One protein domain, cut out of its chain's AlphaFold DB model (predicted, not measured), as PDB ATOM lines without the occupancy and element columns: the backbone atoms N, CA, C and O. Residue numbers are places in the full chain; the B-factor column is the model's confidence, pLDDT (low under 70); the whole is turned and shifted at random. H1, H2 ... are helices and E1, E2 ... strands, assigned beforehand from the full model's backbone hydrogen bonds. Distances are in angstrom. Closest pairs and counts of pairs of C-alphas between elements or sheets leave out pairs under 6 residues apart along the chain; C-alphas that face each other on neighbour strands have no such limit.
ATOM      1  N   MET A  19      48.962  84.888  84.689       46.53
ATOM      2  CA  MET A  19      48.683  85.099  86.118       46.53
ATOM      3  C   MET A  19      47.240  84.715  86.491       46.53
ATOM      4  O   MET A  19      46.297  85.383  86.064       46.53
ATOM      5  N   THR A  20      47.070  83.675  87.318       48.47
ATOM      6  CA  THR A  20      45.771  83.239  87.887       48.47
ATOM      7  C   THR A  20      45.599  83.771  89.311       48.47
ATOM      8  O   THR A  20      46.542  83.643  90.091       48.47
ATOM      9  N   THR A  21      44.424  84.282  89.699       47.78
ATOM     10  CA  THR A  21      44.190  84.873  91.042       47.78
ATOM     11  C   THR A  21      43.226  84.053  91.911       47.78
ATOM     12  O   THR A  21      42.230  83.544  91.403       47.78
ATOM     13  N   VAL A  22      43.485  83.923  93.224       54.59
ATOM     14  CA  VAL A  22      42.677  83.093  94.155       54.59
ATOM     15  C   VAL A  22      41.896  83.918  95.193       54.59
ATOM     16  O   VAL A  22      42.442  84.802  95.852       54.59
ATOM     17  N   ALA A  23      40.614  83.587  95.397       48.84
ATOM     18  CA  ALA A  23      39.729  84.270  96.350       48.84
ATOM     19  C   ALA A  23      40.044  83.971  97.840       48.84
ATOM     20  O   ALA A  23      40.329  82.830  98.223       48.84
ATOM     21  N   CYS A  24      39.948  85.013  98.679       45.75
ATOM     22  CA  CYS A  24      40.460  85.072 100.058       45.75
ATOM     23  C   CYS A  24      39.638  84.322 101.128       45.75
ATOM     24  O   CYS A  24      38.421  84.178 101.027       45.75
ATOM     25  N   TYR A  25      40.317  83.942 102.220       45.75
ATOM     26  CA  TYR A  25      39.719  83.419 103.457       45.75
ATOM     27  C   TYR A  25      40.151  84.255 104.678       45.75
ATOM     28  O   TYR A  25      41.121  85.005 104.616       45.75
ATOM     29  N   LYS A  26      39.429  84.138 105.802       43.59
ATOM     30  CA  LYS A  26      39.465  85.092 106.938       43.59
ATOM     31  C   LYS A  26      40.720  85.067 107.839       43.59
ATOM     32  O   LYS A  26      40.722  85.703 108.889       43.59
ATOM     33  N   GLN A  27      41.773  84.366 107.431       46.91
ATOM     34  CA  GLN A  27      43.135  84.492 107.958       46.91
ATOM     35  C   GLN A  27      44.022  84.898 106.780       46.91
ATOM     36  O   GLN A  27      44.603  84.039 106.119       46.91
ATOM     37  N   GLN A  28      44.043  86.190 106.446       47.41
ATOM     38  CA  GLN A  28      44.846  86.643 105.313       47.41
ATOM     39  C   GLN A  28      46.345  86.554 105.643       47.41
ATOM     40  O   GLN A  28      46.743  86.954 106.742       47.41
ATOM     41  N   PRO A  29      47.188  86.067 104.714       53.62
ATOM     42  CA  PRO A  29      48.624  86.293 104.812       53.62
ATOM     43  C   PRO A  29      48.893  87.800 104.733       53.62
ATOM     44  O   PRO A  29      48.252  88.501 103.958       53.62
ATOM     45  N   THR A  30      49.880  88.306 105.474       72.12
ATOM     46  CA  THR A  30      50.287  89.731 105.472       72.12
ATOM     47  C   THR A  30      50.990  90.176 104.178       72.12
ATOM     48  O   THR A  30      51.658  91.207 104.138       72.12
ATOM     49  N   SER A  31      50.892  89.370 103.122       86.94
ATOM     50  CA  SER A  31      51.507  89.597 101.822       86.94
ATOM     51  C   SER A  31      50.828  88.761 100.744       86.94
ATOM     52  O   SER A  31      50.514  87.595 100.984       86.94
ATOM     53  N   VAL A  32      50.709  89.315  99.540       92.62
ATOM     54  CA  VAL A  32      50.311  88.592  98.328       92.62
ATOM     55  C   VAL A  32      51.466  87.692  97.886       92.62
ATOM     56  O   VAL A  32      52.550  88.180  97.577       92.62
ATOM     57  N   VAL A  33      51.247  86.380  97.834       94.12
ATOM     58  CA  VAL A  33      52.229  85.411  97.325       94.12
ATOM     59  C   VAL A  33      52.026  85.201  95.826       94.12
ATOM     60  O   VAL A  33      50.956  84.759  95.403       94.12
ATOM     61  N   PHE A  34      53.061  85.484  95.034       94.88
ATOM     62  CA  PHE A  34      53.094  85.282  93.586       94.88
ATOM     63  C   PHE A  34      54.097  84.180  93.217       94.88
ATOM     64  O   PHE A  34      55.296  84.372  93.371       94.88
ATOM     65  N   GLN A  35      53.639  83.020  92.740       94.62
ATOM     66  CA  GLN A  35      54.512  81.893  92.383       94.62
ATOM     67  C   GLN A  35      54.835  81.834  90.886       94.62
ATOM     68  O   GLN A  35      53.958  82.038  90.050       94.62
ATOM     69  N   VAL A  36      56.090  81.512  90.559       92.62
ATOM     70  CA  VAL A  36      56.631  81.403  89.195       92.62
ATOM     71  C   VAL A  36      57.488  80.139  89.109       92.62
ATOM     72  O   VAL A  36      58.448  80.005  89.860       92.62
ATOM     73  N   ALA A  37      57.162  79.212  88.200       90.12
ATOM     74  CA  ALA A  37      57.749  77.862  88.179       90.12
ATOM     75  C   ALA A  37      59.263  77.820  87.899       90.12
ATOM     76  O   ALA A  37      59.941  76.842  88.221       90.12
ATOM     77  N   GLN A  38      59.791  78.860  87.262       88.75
ATOM     78  CA  GLN A  38      61.194  79.001  86.913       88.75
ATOM     79  C   GLN A  38      62.060  79.283  88.160       88.75
ATOM     80  O   GLN A  38      61.613  79.822  89.173       88.75
ATOM     81  N   GLY A  39      63.347  78.933  88.084       91.06
ATOM     82  CA  GLY A  39      64.319  79.284  89.124       91.06
ATOM     83  C   GLY A  39      64.613  80.788  89.163       91.06
ATOM     84  O   GLY A  39      64.502  81.489  88.157       91.06
ATOM     85  N   GLN A  40      65.074  81.288  90.311       92.31
ATOM     86  CA  GLN A  40      65.277  82.725  90.573       92.31
ATOM     87  C   GLN A  40      66.320  83.440  89.677       92.31
ATOM     88  O   GLN A  40      66.463  84.663  89.756       92.31
ATOM     89  N   ALA A  41      67.052  82.682  88.854       89.56
ATOM     90  CA  ALA A  41      68.069  83.145  87.906       89.56
ATOM     91  C   ALA A  41      67.628  83.068  86.425       89.56
ATOM     92  O   ALA A  41      68.420  83.374  85.536       89.56
ATOM     93  N   PHE A  42      66.389  82.655  86.133       86.12
ATOM     94  CA  PHE A  42      65.858  82.680  84.765       86.12
ATOM     95  C   PHE A  42      65.615  84.128  84.291       86.12
ATOM     96  O   PHE A  42      65.309  84.984  85.123       86.12
ATOM     97  N   PRO A  43      65.673  84.422  82.974       85.62
ATOM     98  CA  PRO A  43      65.521  85.786  82.454       85.62
ATOM     99  C   PRO A  43      64.247  86.497  82.935       85.62
ATOM    100  O   PRO A  43      64.318  87.632  83.403       85.62
ATOM    101  N   LEU A  44      63.100  85.808  82.915       83.62
ATOM    102  CA  LEU A  44      61.837  86.361  83.409       83.62
ATOM    103  C   LEU A  44      61.853  86.600  84.930       83.62
ATOM    104  O   LEU A  44      61.391  87.638  85.392       83.62
ATOM    105  N   ALA A  45      62.438  85.692  85.715       89.12
ATOM    106  CA  ALA A  45      62.587  85.864  87.163       89.12
ATOM    107  C   ALA A  45      63.464  87.081  87.514       89.12
ATOM    108  O   ALA A  45      63.156  87.831  88.444       89.12
ATOM    109  N   ILE A  46      64.530  87.308  86.739       89.62
ATOM    110  CA  ILE A  46      65.397  88.487  86.850       89.62
ATOM    111  C   ILE A  46      64.624  89.767  86.497       89.62
ATOM    112  O   ILE A  46      64.764  90.757  87.208       89.62
ATOM    113  N   ALA A  47      63.785  89.749  85.455       88.56
ATOM    114  CA  ALA A  47      62.973  90.898  85.046       88.56
ATOM    115  C   ALA A  47      61.828  91.225  86.027       88.56
ATOM    116  O   ALA A  47      61.532  92.397  86.263       88.56
ATOM    117  N   LEU A  48      61.207  90.211  86.641       91.00
ATOM    118  CA  LEU A  48      60.115  90.396  87.603       91.00
ATOM    119  C   LEU A  48      60.593  90.960  88.949       91.00
ATOM    120  O   LEU A  48      59.883  91.761  89.550       91.00
ATOM    121  N   LYS A  49      61.795  90.603  89.427       91.75
ATOM    122  CA  LYS A  49      62.336  91.086  90.718       91.75
ATOM    123  C   LYS A  49      62.299  92.630  90.859       91.75
ATOM    124  O   LYS A  49      61.717  93.102  91.838       91.75
ATOM    125  N   PRO A  50      62.822  93.438  89.908       92.94
ATOM    126  CA  PRO A  50      62.677  94.898  89.923       92.94
ATOM    127  C   PRO A  50      61.230  95.398  89.892       92.94
ATOM    128  O   PRO A  50      60.931  96.389  90.549       92.94
ATOM    129  N   PHE A  51      60.326  94.726  89.171       92.38
ATOM    130  CA  PHE A  51      58.912  95.114  89.107       92.38
ATOM    131  C   PHE A  51      58.207  94.928  90.460       92.38
ATOM    132  O   PHE A  51      57.498  95.821  90.922       92.38
ATOM    133  N   ILE A  52      58.473  93.812  91.143       94.06
ATOM    134  CA  ILE A  52      57.967  93.547  92.497       94.06
ATOM    135  C   ILE A  52      58.546  94.544  93.506       94.06
ATOM    136  O   ILE A  52      57.812  95.029  94.368       94.06
ATOM    137  N   LYS A  53      59.832  94.908  93.381       94.56
ATOM    138  CA  LYS A  53      60.420  95.981  94.195       94.56
ATOM    139  C   LYS A  53      59.748  97.329  93.929       94.56
ATOM    140  O   LYS A  53      59.336  97.975  94.880       94.56
ATOM    141  N   TYR A  54      59.572  97.714  92.665       96.06
ATOM    142  CA  TYR A  54      58.897  98.959  92.290       96.06
ATOM    143  C   TYR A  54      57.483  99.050  92.877       96.06
ATOM    144  O   TYR A  54      57.164 100.054  93.506       96.06
ATOM    145  N   TYR A  55      56.661  98.003  92.732       95.25
ATOM    146  CA  TYR A  55      55.328  97.960  93.339       95.25
ATOM    147  C   TYR A  55      55.406  98.135  94.865       95.25
ATOM    148  O   TYR A  55      54.776  99.032  95.422       95.25
ATOM    149  N   ASN A  56      56.232  97.327  95.537       95.06
ATOM    150  CA  ASN A  56      56.348  97.371  96.993       95.06
ATOM    151  C   ASN A  56      56.879  98.717  97.511       95.06
ATOM    152  O   ASN A  56      56.411  99.178  98.541       95.06
ATOM    153  N   ASP A  57      57.830  99.352  96.826       95.62
ATOM    154  CA  ASP A  57      58.403 100.635  97.247       95.62
ATOM    155  C   ASP A  57      57.472 101.826  96.963       95.62
ATOM    156  O   ASP A  57      57.514 102.812  97.701       95.62
ATOM    157  N   THR A  58      56.658 101.745  95.901       97.56
ATOM    158  CA  THR A  58      55.780 102.835  95.436       97.56
ATOM    159  C   THR A  58      54.473 102.896  96.219       97.56
ATOM    160  O   THR A  58      54.043 103.983  96.586       97.56
ATOM    161  N   PHE A  59      53.850 101.743  96.486       95.69
ATOM    162  CA  PHE A  59      52.496 101.676  97.052       95.69
ATOM    163  C   PHE A  59      52.463 101.391  98.566       95.69
ATOM    164  O   PHE A  59      51.389 101.363  99.151       95.69
ATOM    165  N   LYS A  60      53.619 101.213  99.225       94.19
ATOM    166  CA  LYS A  60      53.740 100.861 100.663       94.19
ATOM    167  C   LYS A  60      52.976 101.744 101.656       94.19
ATOM    168  O   LYS A  60      52.695 101.282 102.758       94.19
ATOM    169  N   ASP A  61      52.727 103.000 101.294       95.44
ATOM    170  CA  ASP A  61      52.128 104.013 102.164       95.44
ATOM    171  C   ASP A  61      50.609 104.177 101.895       95.44
ATOM    172  O   ASP A  61      49.973 105.060 102.470       95.44
ATOM    173  N   GLU A  62      50.017 103.343 101.024       94.81
ATOM    174  CA  GLU A  62      48.568 103.296 100.772       94.81
ATOM    175  C   GLU A  62      47.820 102.486 101.852       94.81
ATOM    176  O   GLU A  62      48.326 101.491 102.367       94.81
ATOM    177  N   GLU A  63      46.587 102.892 102.181       88.69
ATOM    178  CA  GLU A  63      45.798 102.326 103.295       88.69
ATOM    179  C   GLU A  63      45.518 100.817 103.146       88.69
ATOM    180  O   GLU A  63      45.615 100.071 104.120       88.69
ATOM    181  N   ASP A  64      45.252 100.362 101.918       87.44
ATOM    182  CA  ASP A  64      44.989  98.957 101.570       87.44
ATOM    183  C   ASP A  64      46.244  98.219 101.039       87.44
ATOM    184  O   ASP A  64      46.135  97.182 100.373       87.44
ATOM    185  N   PHE A  65      47.455  98.737 101.286       92.50
ATOM    186  CA  PHE A  65      48.683  98.150 100.741       92.50
ATOM    187  C   PHE A  65      48.936  96.717 101.229       92.50
ATOM    188  O   PHE A  65      49.109  96.444 102.419       92.50
ATOM    189  N   MET A  66      49.098  95.804 100.269       92.31
ATOM    190  CA  MET A  66      49.508  94.425 100.515       92.31
ATOM    191  C   MET A  66      50.830  94.137  99.805       92.31
ATOM    192  O   MET A  66      50.875  93.999  98.583       92.31
ATOM    193  N   LYS A  67      51.910  93.974 100.579       92.50
ATOM    194  CA  LYS A  67      53.242  93.640 100.047       92.50
ATOM    195  C   LYS A  67      53.181  92.384  99.174       92.50
ATOM    196  O   LYS A  67      52.714  91.342  99.629       92.50
ATOM    197  N   VAL A  68      53.720  92.440  97.960       94.38
ATOM    198  CA  VAL A  68      53.845  91.267  97.085       94.38
ATOM    199  C   VAL A  68      55.184  90.575  97.336       94.38
ATOM    200  O   VAL A  68      56.241  91.208  97.317       94.38
ATOM    201  N   LYS A  69      55.150  89.257  97.538       93.50
ATOM    202  CA  LYS A  69      56.327  88.384  97.600       93.50
ATOM    203  C   LYS A  69      56.289  87.425  96.422       93.50
ATOM    204  O   LYS A  69      55.357  86.632  96.301       93.50
ATOM    205  N   ILE A  70      57.303  87.486  95.567       94.62
ATOM    206  CA  ILE A  70      57.468  86.515  94.486       94.62
ATOM    207  C   ILE A  70      58.183  85.268  95.021       94.62
ATOM    208  O   ILE A  70      59.135  85.376  95.780       94.62
ATOM    209  N   GLN A  71      57.708  84.079  94.675       95.31
ATOM    210  CA  GLN A  71      58.317  82.802  95.029       95.31
ATOM    211  C   GLN A  71      58.731  82.087  93.750       95.31
ATOM    212  O   GLN A  71      57.909  81.850  92.865       95.31
ATOM    213  N   PHE A  72      60.004  81.718  93.693       95.44
ATOM    214  CA  PHE A  72      60.572  80.894  92.635       95.44
ATOM    215  C   PHE A  72      60.712  79.450  93.111       95.44
ATOM    216  O   PHE A  72      60.497  79.135  94.285       95.44
ATOM    217  N   LYS A  73      61.136  78.567  92.207       94.06
ATOM    218  CA  LYS A  73      61.468  77.177  92.537       94.06
ATOM    219  C   LYS A  73      62.487  77.074  93.686       94.06
ATOM    220  O   LYS A  73      62.285  76.275  94.598       94.06
ATOM    221  N   ASP A  74      63.564  77.855  93.623       94.81
ATOM    222  CA  ASP A  74      64.700  77.809  94.553       94.81
ATOM    223  C   ASP A  74      64.609  78.894  95.641       94.81
ATOM    224  O   ASP A  74      64.128  79.998  95.376       94.81
ATOM    225  N   ASP A  75      65.140  78.599  96.833       96.00
ATOM    226  CA  ASP A  75      65.357  79.590  97.896       96.00
ATOM    227  C   ASP A  75      66.231  80.750  97.396       96.00
ATOM    228  O   ASP A  75      67.191  80.561  96.634       96.00
ATOM    229  N   TYR A  76      65.927  81.969  97.846       94.75
ATOM    230  CA  TYR A  76      66.718  83.142  97.494       94.75
ATOM    231  C   TYR A  76      66.650  84.259  98.538       94.75
ATOM    232  O   TYR A  76      65.793  84.269  99.420       94.75
ATOM    233  N   GLU A  77      67.565  85.219  98.422       93.44
ATOM    234  CA  GLU A  77      67.535  86.472  99.175       93.44
ATOM    235  C   GLU A  77      67.417  87.643  98.195       93.44
ATOM    236  O   GLU A  77      68.067  87.656  97.144       93.44
ATOM    237  N   PHE A  78      66.556  88.608  98.506       89.06
ATOM    238  CA  PHE A  78      66.363  89.816  97.709       89.06
ATOM    239  C   PHE A  78      65.913  90.961  98.609       89.06
ATOM    240  O   PHE A  78      65.014  90.787  99.426       89.06
ATOM    241  N   ASP A  79      66.551  92.123  98.461       84.88
ATOM    242  CA  ASP A  79      66.253  93.326  99.253       84.88
ATOM    243  C   ASP A  79      66.324  93.087 100.783       84.88
ATOM    244  O   ASP A  79      65.545  93.628 101.563       84.88
ATOM    245  N   GLY A  80      67.246  92.212 101.211       86.06
ATOM    246  CA  GLY A  80      67.424  91.790 102.607       86.06
ATOM    247  C   GLY A  80      66.396  90.772 103.123       86.06
ATOM    248  O   GLY A  80      66.496  90.336 104.270       86.06
ATOM    249  N   GLU A  81      65.421  90.361 102.308       89.06
ATOM    250  CA  GLU A  81      64.428  89.349 102.667       89.06
ATOM    251  C   GLU A  81      64.802  87.975 102.098       89.06
ATOM    252  O   GLU A  81      64.999  87.811 100.892       89.06
ATOM    253  N   LYS A  82      64.857  86.965 102.975       93.38
ATOM    254  CA  LYS A  82      64.989  85.556 102.586       93.38
ATOM    255  C   LYS A  82      63.619  84.986 102.257       93.38
ATOM    256  O   LYS A  82      62.725  84.985 103.103       93.38
ATOM    257  N   VAL A  83      63.477  84.469 101.046       92.50
ATOM    258  CA  VAL A  83      62.243  83.880 100.537       92.50
ATOM    259  C   VAL A  83      62.483  82.402 100.263       92.50
ATOM    260  O   VAL A  83      63.344  82.035  99.463       92.50
ATOM    261  N   GLN A  84      61.701  81.558 100.935       93.25
ATOM    262  CA  GLN A  84      61.695  80.120 100.693       93.25
ATOM    263  C   GLN A  84      61.059  79.825  99.329       93.25
ATOM    264  O   GLN A  84      59.974  80.332  99.019       93.25
ATOM    265  N   GLY A  85      61.736  79.002  98.534       92.88
ATOM    266  CA  GLY A  85      61.266  78.524  97.246       92.88
ATOM    267  C   GLY A  85      60.193  77.445  97.381       92.88
ATOM    268  O   GLY A  85      60.081  76.753  98.393       92.88
ATOM    269  N   HIS A  86      59.384  77.283  96.338       92.75
ATOM    270  CA  HIS A  86      58.269  76.328  96.329       92.75
ATOM    271  C   HIS A  86      58.654  74.924  95.809       92.75
ATOM    272  O   HIS A  86      57.791  74.055  95.697       92.75
ATOM    273  N   GLY A  87      59.917  74.698  95.417       89.94
ATOM    274  CA  GLY A  87      60.468  73.377  95.072       89.94
ATOM    275  C   GLY A  87      59.899  72.680  93.823       89.94
ATOM    276  O   GLY A  87      60.235  71.525  93.567       89.94
ATOM    277  N   SER A  88      59.053  73.347  93.029       86.50
ATOM    278  CA  SER A  88      58.418  72.773  91.827       86.50
ATOM    279  C   SER A  88      59.149  73.210  90.565       86.50
ATOM    280  O   SER A  88      59.348  74.399  90.359       86.50
ATOM    281  N   PHE A  89      59.493  72.262  89.694       73.06
ATOM    282  CA  PHE A  89      60.177  72.520  88.420       73.06
ATOM    283  C   PHE A  89      59.212  72.766  87.240       73.06
ATOM    284  O   PHE A  89      59.657  72.859  86.099       73.06
ATOM    285  N   SER A  90      57.895  72.816  87.473       82.12
ATOM    286  CA  SER A  90      56.905  73.033  86.414       82.12
ATOM    287  C   SER A  90      55.675  73.799  86.895       82.12
ATOM    288  O   SER A  90      55.279  73.720  88.062       82.12
ATOM    289  N   GLU A  91      55.042  74.508  85.960       83.56
ATOM    290  CA  GLU A  91      53.784  75.233  86.176       83.56
ATOM    291  C   GLU A  91      52.653  74.280  86.572       83.56
ATOM    292  O   GLU A  91      51.917  74.534  87.521       83.56
ATOM    293  N   PHE A  92      52.564  73.115  85.923       82.38
ATOM    294  CA  PHE A  92      51.604  72.080  86.309       82.38
ATOM    295  C   PHE A  92      51.835  71.582  87.747       82.38
ATOM    296  O   PHE A  92      50.873  71.320  88.469       82.38
ATOM    297  N   GLY A  93      53.093  71.497  88.196       85.06
ATOM    298  CA  GLY A  93      53.425  71.181  89.586       85.06
ATOM    299  C   GLY A  93      52.968  72.264  90.568       85.06
ATOM    300  O   GLY A  93      52.407  71.931  91.611       85.06
ATOM    301  N   LEU A  94      53.107  73.549  90.212       90.94
ATOM    302  CA  LEU A  94      52.564  74.663  91.006       90.94
ATOM    303  C   LEU A  94      51.043  74.567  91.154       90.94
ATOM    304  O   LEU A  94      50.522  74.603  92.266       90.94
ATOM    305  N   ILE A  95      50.341  74.371  90.038       89.69
ATOM    306  CA  ILE A  95      48.884  74.214  90.010       89.69
ATOM    307  C   ILE A  95      48.441  73.003  90.839       89.69
ATOM    308  O   ILE A  95      47.486  73.101  91.608       89.69
ATOM    309  N   LYS A  96      49.135  71.863  90.723       90.00
ATOM    310  CA  LYS A  96      48.826  70.659  91.504       90.00
ATOM    311  C   LYS A  96      49.008  70.899  93.005       90.00
ATOM    312  O   LYS A  96      48.151  70.483  93.781       90.00
ATOM    313  N   ASN A  97      50.077  71.585  93.409       91.44
ATOM    314  CA  ASN A  97      50.317  71.931  94.811       91.44
ATOM    315  C   ASN A  97      49.232  72.885  95.335       91.44
ATOM    316  O   ASN A  97      48.633  72.617  96.374       91.44
ATOM    317  N   ALA A  98      48.901  73.936  94.579       93.00
ATOM    318  CA  ALA A  98      47.821  74.859  94.923       93.00
ATOM    319  C   ALA A  98      46.463  74.142  95.046       93.00
ATOM    320  O   ALA A  98      45.755  74.356  96.027       93.00
ATOM    321  N   LYS A  99      46.122  73.232  94.119       91.06
ATOM    322  CA  LYS A  99      44.902  72.410  94.199       91.06
ATOM    323  C   LYS A  99      44.902  71.488  95.418       91.06
ATOM    324  O   LYS A  99      43.921  71.474  96.149       91.06
ATOM    325  N   SER A 100      46.005  70.794  95.697       92.56
ATOM    326  CA  SER A 100      46.131  69.936  96.885       92.56
ATOM    327  C   SER A 100      45.960  70.727  98.191       92.56
ATOM    328  O   SER A 100      45.352  70.236  99.144       92.56
ATOM    329  N   ASN A 101      46.455  71.966  98.241       93.50
ATOM    330  CA  ASN A 101      46.297  72.859  99.392       93.50
ATOM    331  C   ASN A 101      44.866  73.428  99.483       93.50
ATOM    332  O   ASN A 101      44.353  73.632 100.577       93.50
ATOM    333  N   ILE A 102      44.175  73.613  98.352       92.19
ATOM    334  CA  ILE A 102      42.746  73.954  98.322       92.19
ATOM    335  C   ILE A 102      41.890  72.787  98.843       92.19
ATOM    336  O   ILE A 102      41.048  72.996  99.716       92.19
ATOM    337  N   GLU A 103      42.112  71.572  98.338       91.56
ATOM    338  CA  GLU A 103      41.336  70.367  98.673       91.56
ATOM    339  C   GLU A 103      41.540  69.910 100.125       91.56
ATOM    340  O   GLU A 103      40.605  69.421 100.755       91.56
ATOM    341  N   SER A 104      42.740  70.109 100.683       93.88
ATOM    342  CA  SER A 104      43.045  69.835 102.098       93.88
ATOM    343  C   SER A 104      42.620  70.948 103.066       93.88
ATOM    344  O   SER A 104      42.691  70.760 104.280       93.88
ATOM    345  N   GLY A 105      42.182  72.105 102.556       90.75
ATOM    346  CA  GLY A 105      41.853  73.281 103.366       90.75
ATOM    347  C   GLY A 105      43.065  74.069 103.883       90.75
ATOM    348  O   GLY A 105      42.895  74.992 104.681       90.75
ATOM    349  N   ASP A 106      44.280  73.752 103.427       91.06
ATOM    350  CA  ASP A 106      45.535  74.405 103.811       91.06
ATOM    351  C   ASP A 106      45.744  75.761 103.100       91.06
ATOM    352  O   ASP A 106      46.739  76.013 102.415       91.06
ATOM    353  N   PHE A 107      44.773  76.669 103.246       87.56
ATOM    354  CA  PHE A 107      44.718  77.924 102.485       87.56
ATOM    355  C   PHE A 107      45.883  78.889 102.749       87.56
ATOM    356  O   PHE A 107      46.144  79.743 101.909       87.56
ATOM    357  N   LYS A 108      46.623  78.735 103.857       86.88
ATOM    358  CA  LYS A 108      47.866  79.491 104.121       86.88
ATOM    359  C   LYS A 108      48.985  79.182 103.115       86.88
ATOM    360  O   LYS A 108      49.866  80.011 102.923       86.88
ATOM    361  N   ASN A 109      48.943  78.004 102.491       88.88
ATOM    362  CA  ASN A 109      49.913  77.527 101.508       88.88
ATOM    363  C   ASN A 109      49.351  77.576 100.074       88.88
ATOM    364  O   ASN A 109      49.947  77.017  99.150       88.88
ATOM    365  N   VAL A 110      48.200  78.224  99.865       91.69
ATOM    366  CA  VAL A 110      47.661  78.506  98.530       91.69
ATOM    367  C   VAL A 110      48.174  79.883  98.093       91.69
ATOM    368  O   VAL A 110      47.879  80.869  98.770       91.69
ATOM    369  N   PRO A 111      48.940  79.988  96.993       93.31
ATOM    370  CA  PRO A 111      49.415  81.276  96.495       93.31
ATOM    371  C   PRO A 111      48.247  82.151  96.026       93.31
ATOM    372  O   PRO A 111      47.237  81.658  95.519       93.31
ATOM    373  N   ASN A 112      48.396  83.467  96.160       93.06
ATOM    374  CA  ASN A 112      47.398  84.433  95.703       93.06
ATOM    375  C   ASN A 112      47.432  84.605  94.182       93.06
ATOM    376  O   ASN A 112      46.382  84.807  93.574       93.06
ATOM    377  N   ILE A 113      48.634  84.541  93.599       92.94
ATOM    378  CA  ILE A 113      48.898  84.648  92.165       92.94
ATOM    379  C   ILE A 113      49.808  83.485  91.746       92.94
ATOM    380  O   ILE A 113      50.799  83.198  92.417       92.94
ATOM    381  N   ILE A 114      49.509  82.825  90.629       91.81
ATOM    382  CA  ILE A 114      50.382  81.809  90.011       91.81
ATOM    383  C   ILE A 114      50.636  82.228  88.573       91.81
ATOM    384  O   ILE A 114      49.668  82.474  87.861       91.81
ATOM    385  N   LEU A 115      51.899  82.274  88.144       88.81
ATOM    386  CA  LEU A 115      52.258  82.313  86.732       88.81
ATOM    387  C   LEU A 115      52.248  80.880  86.178       88.81
ATOM    388  O   LEU A 115      53.098  80.067  86.547       88.81
ATOM    389  N   GLY A 116      51.287  80.568  85.312       79.25
ATOM    390  CA  GLY A 116      51.228  79.293  84.606       79.25
ATOM    391  C   GLY A 116      50.207  79.252  83.470       79.25
ATOM    392  O   GLY A 116      49.395  80.162  83.318       79.25
ATOM    393  N   ALA A 117      50.248  78.205  82.650       73.50
ATOM    394  CA  ALA A 117      49.368  78.043  81.495       73.50
ATOM    395  C   ALA A 117      47.853  78.015  81.825       73.50
ATOM    396  O   ALA A 117      47.422  77.590  82.900       73.50
ATOM    397  N   GLN A 118      47.020  78.357  80.832       71.19
ATOM    398  CA  GLN A 118      45.541  78.370  80.878       71.19
ATOM    399  C   GLN A 118      44.924  77.059  81.402       71.19
ATOM    400  O   GLN A 118      43.911  77.067  82.106       71.19
ATOM    401  N   SER A 119      45.535  75.915  81.080       73.19
ATOM    402  CA  SER A 119      45.111  74.597  81.573       73.19
ATOM    403  C   SER A 119      45.165  74.506  83.103       73.19
ATOM    404  O   SER A 119      44.345  73.815  83.711       73.19
ATOM    405  N   GLY A 120      46.066  75.261  83.734       77.00
ATOM    406  CA  GLY A 120      46.155  75.419  85.177       77.00
ATOM    407  C   GLY A 120      44.937  76.110  85.781       77.00
ATOM    408  O   GLY A 120      44.355  75.615  86.748       77.00
ATOM    409  N   ALA A 121      44.481  77.196  85.157       77.31
ATOM    410  CA  ALA A 121      43.271  77.904  85.566       77.31
ATOM    411  C   ALA A 121      42.030  76.994  85.508       77.31
ATOM    412  O   ALA A 121      41.240  76.952  86.451       77.31
ATOM    413  N   TYR A 122      41.894  76.176  84.456       77.19
ATOM    414  CA  TYR A 122      40.821  75.177  84.380       77.19
ATOM    415  C   TYR A 122      40.844  74.194  85.563       77.19
ATOM    416  O   TYR A 122      39.783  73.813  86.056       77.19
ATOM    417  N   ILE A 123      42.027  73.793  86.039       81.50
ATOM    418  CA  ILE A 123      42.181  72.868  87.169       81.50
ATOM    419  C   ILE A 123      41.756  73.526  88.490       81.50
ATOM    420  O   ILE A 123      40.945  72.941  89.204       81.50
ATOM    421  N   ILE A 124      42.231  74.743  88.786       84.75
ATOM    422  CA  ILE A 124      41.878  75.481  90.019       84.75
ATOM    423  C   ILE A 124      40.396  75.892  90.040       84.75
ATOM    424  O   ILE A 124      39.758  75.917  91.095       84.75
ATOM    425  N   ASN A 125      39.800  76.180  88.878       83.50
ATOM    426  CA  ASN A 125      38.394  76.574  88.813       83.50
ATOM    427  C   ASN A 125      37.409  75.419  89.089       83.50
ATOM    428  O   ASN A 125      36.231  75.676  89.335       83.50
ATOM    429  N   GLN A 126      37.861  74.158  89.114       81.38
ATOM    430  CA  GLN A 126      37.014  73.028  89.534       81.38
ATOM    431  C   GLN A 126      36.533  73.197  90.983       81.38
ATOM    432  O   GLN A 126      35.403  72.837  91.301       81.38
ATOM    433  N   ASP A 127      37.350  73.843  91.818       85.31
ATOM    434  CA  ASP A 127      37.052  74.157  93.217       85.31
ATOM    435  C   ASP A 127      36.425  75.559  93.387       85.31
ATOM    436  O   ASP A 127      36.240  76.035  94.507       85.31
ATOM    437  N   LYS A 128      36.102  76.241  92.273       85.75
ATOM    438  CA  LYS A 128      35.553  77.612  92.208       85.75
ATOM    439  C   LYS A 128      36.397  78.647  92.966       85.75
ATOM    440  O   LYS A 128      35.862  79.553  93.602       85.75
ATOM    441  N   ARG A 129      37.726  78.491  92.934       86.81
ATOM    442  CA  ARG A 129      38.662  79.337  93.697       86.81
ATOM    443  C   ARG A 129      39.279  80.494  92.926       86.81
ATOM    444  O   ARG A 129      39.885  81.344  93.577       86.81
ATOM    445  N   LEU A 130      39.102  80.560  91.605       86.81
ATOM    446  CA  LEU A 130      39.563  81.707  90.827       86.81
ATOM    447  C   LEU A 130      38.698  82.941  91.093       86.81
ATOM    448  O   LEU A 130      37.470  82.851  91.141       86.81
ATOM    449  N   LEU A 131      39.352  84.086  91.268       87.00
ATOM    450  CA  LEU A 131      38.693  85.384  91.328       87.00
ATOM    451  C   LEU A 131      38.313  85.828  89.909       87.00
ATOM    452  O   LEU A 131      39.067  85.643  88.958       87.00
ATOM    453  N   ASP A 132      37.133  86.428  89.790       86.81
ATOM    454  CA  ASP A 132      36.683  87.066  88.561       86.81
ATOM    455  C   ASP A 132      37.132  88.531  88.533       86.81
ATOM    456  O   ASP A 132      36.802  89.315  89.429       86.81
ATOM    457  N   LEU A 133      37.926  88.885  87.525       86.06
ATOM    458  CA  LEU A 133      38.554  90.194  87.386       86.06
ATOM    459  C   LEU A 133      37.696  91.185  86.582       86.06
ATOM    460  O   LEU A 133      37.958  92.387  86.665       86.06
ATOM    461  N   SER A 134      36.636  90.721  85.896       83.56
ATOM    462  CA  SER A 134      35.651  91.601  85.235       83.56
ATOM    463  C   SER A 134      35.039  92.588  86.227       83.56
ATOM    464  O   SER A 134      34.998  93.798  86.001       83.56
ATOM    465  N   ASP A 135      34.679  92.069  87.400       81.50
ATOM    466  CA  ASP A 135      34.062  92.803  88.507       81.50
ATOM    467  C   ASP A 135      35.081  93.670  89.277       81.50
ATOM    468  O   ASP A 135      34.741  94.325  90.267       81.50
ATOM    469  N   LYS A 136      36.352  93.654  88.848       81.75
ATOM    470  CA  LYS A 136      37.479  94.434  89.385       81.75
ATOM    471  C   LYS A 136      38.050  95.428  88.372       81.75
ATOM    472  O   LYS A 136      39.093  96.020  88.619       81.75
ATOM    473  N   GLY A 137      37.346  95.647  87.259       81.69
ATOM    474  CA  GLY A 137      37.681  96.670  86.271       81.69
ATOM    475  C   GLY A 137      38.665  96.228  85.188       81.69
ATOM    476  O   GLY A 137      38.920  97.017  84.283       81.69
ATOM    477  N   ILE A 138      39.166  94.988  85.224       84.12
ATOM    478  CA  ILE A 138      39.882  94.391  84.090       84.12
ATOM    479  C   ILE A 138      38.837  93.907  83.092       84.12
ATOM    480  O   ILE A 138      37.973  93.112  83.445       84.12
ATOM    481  N   LYS A 139      38.893  94.379  81.849       83.62
ATOM    482  CA  LYS A 139      37.902  94.057  80.818       83.62
ATOM    483  C   LYS A 139      38.555  93.408  79.603       83.62
ATOM    484  O   LYS A 139      39.753  93.562  79.377       83.62
ATOM    485  N   LYS A 140      37.766  92.672  78.812       76.81
ATOM    486  CA  LYS A 140      38.265  91.964  77.621       76.81
ATOM    487  C   LYS A 140      38.802  92.918  76.556       76.81
ATOM    488  O   LYS A 140      39.789  92.587  75.915       76.81
ATOM    489  N   ASP A 141      38.190  94.094  76.426       81.50
ATOM    490  CA  ASP A 141      38.572  95.166  75.498       81.50
ATOM    491  C   ASP A 141      39.943  95.805  75.811       81.50
ATOM    492  O   ASP A 141      40.461  96.570  75.000       81.50
ATOM    493  N   PHE A 142      40.574  95.462  76.941       80.88
ATOM    494  CA  PHE A 142      41.970  95.816  77.227       80.88
ATOM    495  C   PHE A 142      42.973  94.943  76.452       80.88
ATOM    496  O   PHE A 142      44.161  95.270  76.398       80.88
ATOM    497  N   PHE A 143      42.520  93.835  75.861       78.06
ATOM    498  CA  PHE A 143      43.341  92.869  75.135       78.06
ATOM    499  C   PHE A 143      42.807  92.689  73.708       78.06
ATOM    500  O   PHE A 143      41.642  92.950  73.426       78.06
ATOM    501  N   PHE A 144      43.642  92.200  72.788       74.38
ATOM    502  CA  PHE A 144      43.163  91.812  71.457       74.38
ATOM    503  C   PHE A 144      42.164  90.650  71.571       74.38
ATOM    504  O   PHE A 144      42.480  89.668  72.237       74.38
ATOM    505  N   ASP A 145      41.023  90.700  70.876       67.62
ATOM    506  CA  ASP A 145      39.907  89.739  71.014       67.62
ATOM    507  C   ASP A 145      40.347  88.262  71.056       67.62
ATOM    508  O   ASP A 145      39.963  87.503  71.944       67.62
ATOM    509  N   LYS A 146      41.233  87.859  70.132       66.94
ATOM    510  CA  LYS A 146      41.757  86.482  70.047       66.94
ATOM    511  C   LYS A 146      42.574  86.058  71.273       66.94
ATOM    512  O   LYS A 146      42.590  84.880  71.601       66.94
ATOM    513  N   ILE A 147      43.249  87.003  71.924       66.56
ATOM    514  CA  ILE A 147      44.007  86.807  73.167       66.56
ATOM    515  C   ILE A 147      43.030  86.814  74.352       66.56
ATOM    516  O   ILE A 147      43.085  85.925  75.200       66.56
ATOM    517  N   ALA A 148      42.088  87.763  74.379       69.62
ATOM    518  CA  ALA A 148      41.065  87.860  75.418       69.62
ATOM    519  C   ALA A 148      40.278  86.547  75.565       69.62
ATOM    520  O   ALA A 148      40.176  86.013  76.671       69.62
ATOM    521  N   ASP A 149      39.775  85.987  74.462       69.25
ATOM    522  CA  ASP A 149      39.017  84.733  74.487       69.25
ATOM    523  C   ASP A 149      39.895  83.510  74.772       69.25
ATOM    524  O   ASP A 149      39.493  82.665  75.575       69.25
ATOM    525  N   LEU A 150      41.110  83.445  74.207       66.38
ATOM    526  CA  LEU A 150      42.056  82.356  74.477       66.38
ATOM    527  C   LEU A 150      42.373  82.225  75.972       66.38
ATOM    528  O   LEU A 150      42.478  81.109  76.463       66.38
ATOM    529  N   HIS A 151      42.501  83.330  76.708       66.25
ATOM    530  CA  HIS A 151      42.883  83.280  78.125       66.25
ATOM    531  C   HIS A 151      41.705  83.367  79.108       66.25
ATOM    532  O   HIS A 151      41.869  82.969  80.264       66.25
ATOM    533  N   SER A 152      40.526  83.831  78.673       67.75
ATOM    534  CA  SER A 152      39.333  83.955  79.534       67.75
ATOM    535  C   SER A 152      38.416  82.730  79.494       67.75
ATOM    536  O   SER A 152      37.824  82.378  80.514       67.75
ATOM    537  N   VAL A 153      38.290  82.060  78.341       69.12
ATOM    538  CA  VAL A 153      37.426  80.876  78.203       69.12
ATOM    539  C   VAL A 153      38.174  79.642  78.709       69.12
ATOM    540  O   VAL A 153      39.208  79.255  78.165       69.12
ATOM    541  N   LEU A 154      37.669  78.996  79.761       68.94
ATOM    542  CA  LEU A 154      38.246  77.743  80.258       68.94
ATOM    543  C   LEU A 154      37.681  76.538  79.493       68.94
ATOM    544  O   LEU A 154      36.554  76.567  79.000       68.94
ATOM    545  N   ALA A 155      38.445  75.445  79.425       63.41
ATOM    546  CA  ALA A 155      38.031  74.233  78.718       63.41
ATOM    547  C   ALA A 155      36.648  73.729  79.188       63.41
ATOM    548  O   ALA A 155      36.423  73.504  80.377       63.41
ATOM    549  N   GLY A 156      35.717  73.548  78.248       59.59
ATOM    550  CA  GLY A 156      34.339  73.128  78.533       59.59
ATOM    551  C   GLY A 156      33.388  74.244  78.990       59.59
ATOM    552  O   GLY A 156      32.235  73.949  79.298       59.59
ATOM    553  N   GLN A 157      33.824  75.507  79.024       64.38
ATOM    554  CA  GLN A 157      32.931  76.662  79.152       64.38
ATOM    555  C   GLN A 157      32.483  77.159  77.770       64.38
ATOM    556  O   GLN A 157      33.198  77.015  76.779       64.38
ATOM    557  N   GLY A 158      31.283  77.744  77.708       65.56
ATOM    558  CA  GLY A 158      30.864  78.555  76.563       65.56
ATOM    559  C   GLY A 158      31.507  79.946  76.596       65.56
ATOM    560  O   GLY A 158      32.337  80.236  77.458       65.56
ATOM    561  N   VAL A 159      31.080  80.825  75.685       69.94
ATOM    562  CA  VAL A 159      31.460  82.247  75.723       69.94
ATOM    563  C   VAL A 159      31.093  82.831  77.091       69.94
ATOM    564  O   VAL A 159      29.983  82.635  77.584       69.94
ATOM    565  N   THR A 160      32.050  83.514  77.713       74.00
ATOM    566  CA  THR A 160      31.942  84.093  79.056       74.00
ATOM    567  C   THR A 160      32.598  85.466  79.076       74.00
ATOM    568  O   THR A 160      33.678  85.625  78.508       74.00
ATOM    569  N   ASP A 161      31.979  86.437  79.748       76.25
ATOM    570  CA  ASP A 161      32.545  87.780  79.964       76.25
ATOM    571  C   ASP A 161      33.500  87.834  81.169       76.25
ATOM    572  O   ASP A 161      34.260  88.788  81.321       76.25
ATOM    573  N   LYS A 162      33.474  86.787  82.004       80.94
ATOM    574  CA  LYS A 162      34.351  86.609  83.168       80.94
ATOM    575  C   LYS A 162      35.816  86.517  82.755       80.94
ATOM    576  O   LYS A 162      36.129  85.871  81.753       80.94
ATOM    577  N   ILE A 163      36.705  87.081  83.568       80.00
ATOM    578  CA  ILE A 163      38.153  87.091  83.321       80.00
ATOM    579  C   ILE A 163      38.861  86.509  84.539       80.00
ATOM    580  O   ILE A 163      39.012  87.170  85.559       80.00
ATOM    581  N   PHE A 164      39.308  85.260  84.429       77.94
ATOM    582  CA  PHE A 164      39.987  84.558  85.525       77.94
ATOM    583  C   PHE A 164      41.518  84.705  85.499       77.94
ATOM    584  O   PHE A 164      42.185  84.483  86.513       77.94
ATOM    585  N   ASN A 165      42.067  85.069  84.336       79.19
ATOM    586  CA  ASN A 165      43.499  85.131  84.058       79.19
ATOM    587  C   ASN A 165      43.831  86.455  83.370       79.19
ATOM    588  O   ASN A 165      43.071  86.903  82.513       79.19
ATOM    589  N   ILE A 166      44.991  87.032  83.680       80.62
ATOM    590  CA  ILE A 166      45.523  88.180  82.937       80.62
ATOM    591  C   ILE A 166      46.525  87.661  81.890       80.62
ATOM    592  O   ILE A 166      47.507  87.018  82.280       80.62
ATOM    593  N   PRO A 167      46.315  87.924  80.582       74.38
ATOM    594  CA  PRO A 167      47.336  87.726  79.556       74.38
ATOM    595  C   PRO A 167      48.585  88.539  79.909       74.38
ATOM    596  O   PRO A 167      48.524  89.765  80.004       74.38
TER     597      PRO A 167
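This is residues 19 to 167 of the 309 residues of an uncharacterized protein of Vespula germanica (UniProt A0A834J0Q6). A small twisted sheet of four strands, E1, E6, E2 and E3, is the middle of three layers, with helices on both of its faces: H2 and H3 side by side on one face, H1 on the other. Beyond the E3 edge the small hairpin E4 and E5 makes one end of the long axis; beyond the E1 edge H4 and long loops make the other. The printed part has 149 residues, in the order E1, E2, H1, E3, E4, E5, H2, E6, H3, H4, and under half of them, 70, are in named elements, of mixed class. The large sheet is mixed and E4 and E5 are antiparallel. The whole is compact, with a radius of gyration of the C-alphas of 15.5 A and spans of 47 by 35 by 33 A.

In the large sheet, E1 is residues 19 to 21, beginning at C-alpha 19 (48.683, 85.099, 86.118); E6 is 113 to 116, E2 is 32 to 36, 13.2 A long, and E3 is 68 to 71. H1, residues 43 to 59, is 25.2 A long and begins at C-alpha 43 (65.521, 85.786, 82.454). H2, residues 91 to 103, is 18.3 A long, and H3, residues 118 to 127, is 15.6 A long. E4 is residues 76 to 78 and E5 is 81 to 83. H4, residues 145 to 152, ends at C-alpha 152 (39.333, 83.955, 79.534).

E6 and E2 are parallel at 12 degrees, with N 115 and O 35 2.8 A apart, within hydrogen-bond range. E2 and E3 are parallel at 30 degrees, with N 69 and O 32 at 2.8 A. E1 is antiparallel to E6, with N 20 and O 114 at 2.9 A. E2, H1, E3 is a strand-helix-strand unit, two parallel neighbour strands with a helix between, its crossover right-handed. H1 runs along the strands, at 13 degrees to E3 on the local plane, at a height over the sheet of 9.2 A; its Ile 52 and Val 68 of E3 are the closest C-alphas, 6.6 A. H2, on the opposite face from H1, is over E6 at a height of 10.6 A. H2 and H3 touch at a shallow tilt of 5 degrees, the same way; the closest C-alphas, of Ile 95 and Gly 120, are 5.7 A apart. H3 and H4 are close but not clearly touching, the C-alphas of Gln 118 and His 151 being closest at 6.2 A. In the hairpin of E4 and E5, N 83 and O 76 are 2.8 A apart. Every O i to N i+4 pair is within hydrogen-bond range in H2 and H4, against 11 of 13 in H1 and 4 of 6 in H3.

The farthest C-alphas, of Gly 80 and Gly 158, are 46.8 A apart, and the printed part has no cut. The link from H3 to H4 is long, and residues 165 to 166 pair antiparallel with residues 19 to 20 of E1. The model's pLDDT is under 70 in residues 19 to 29 and 145 to 159.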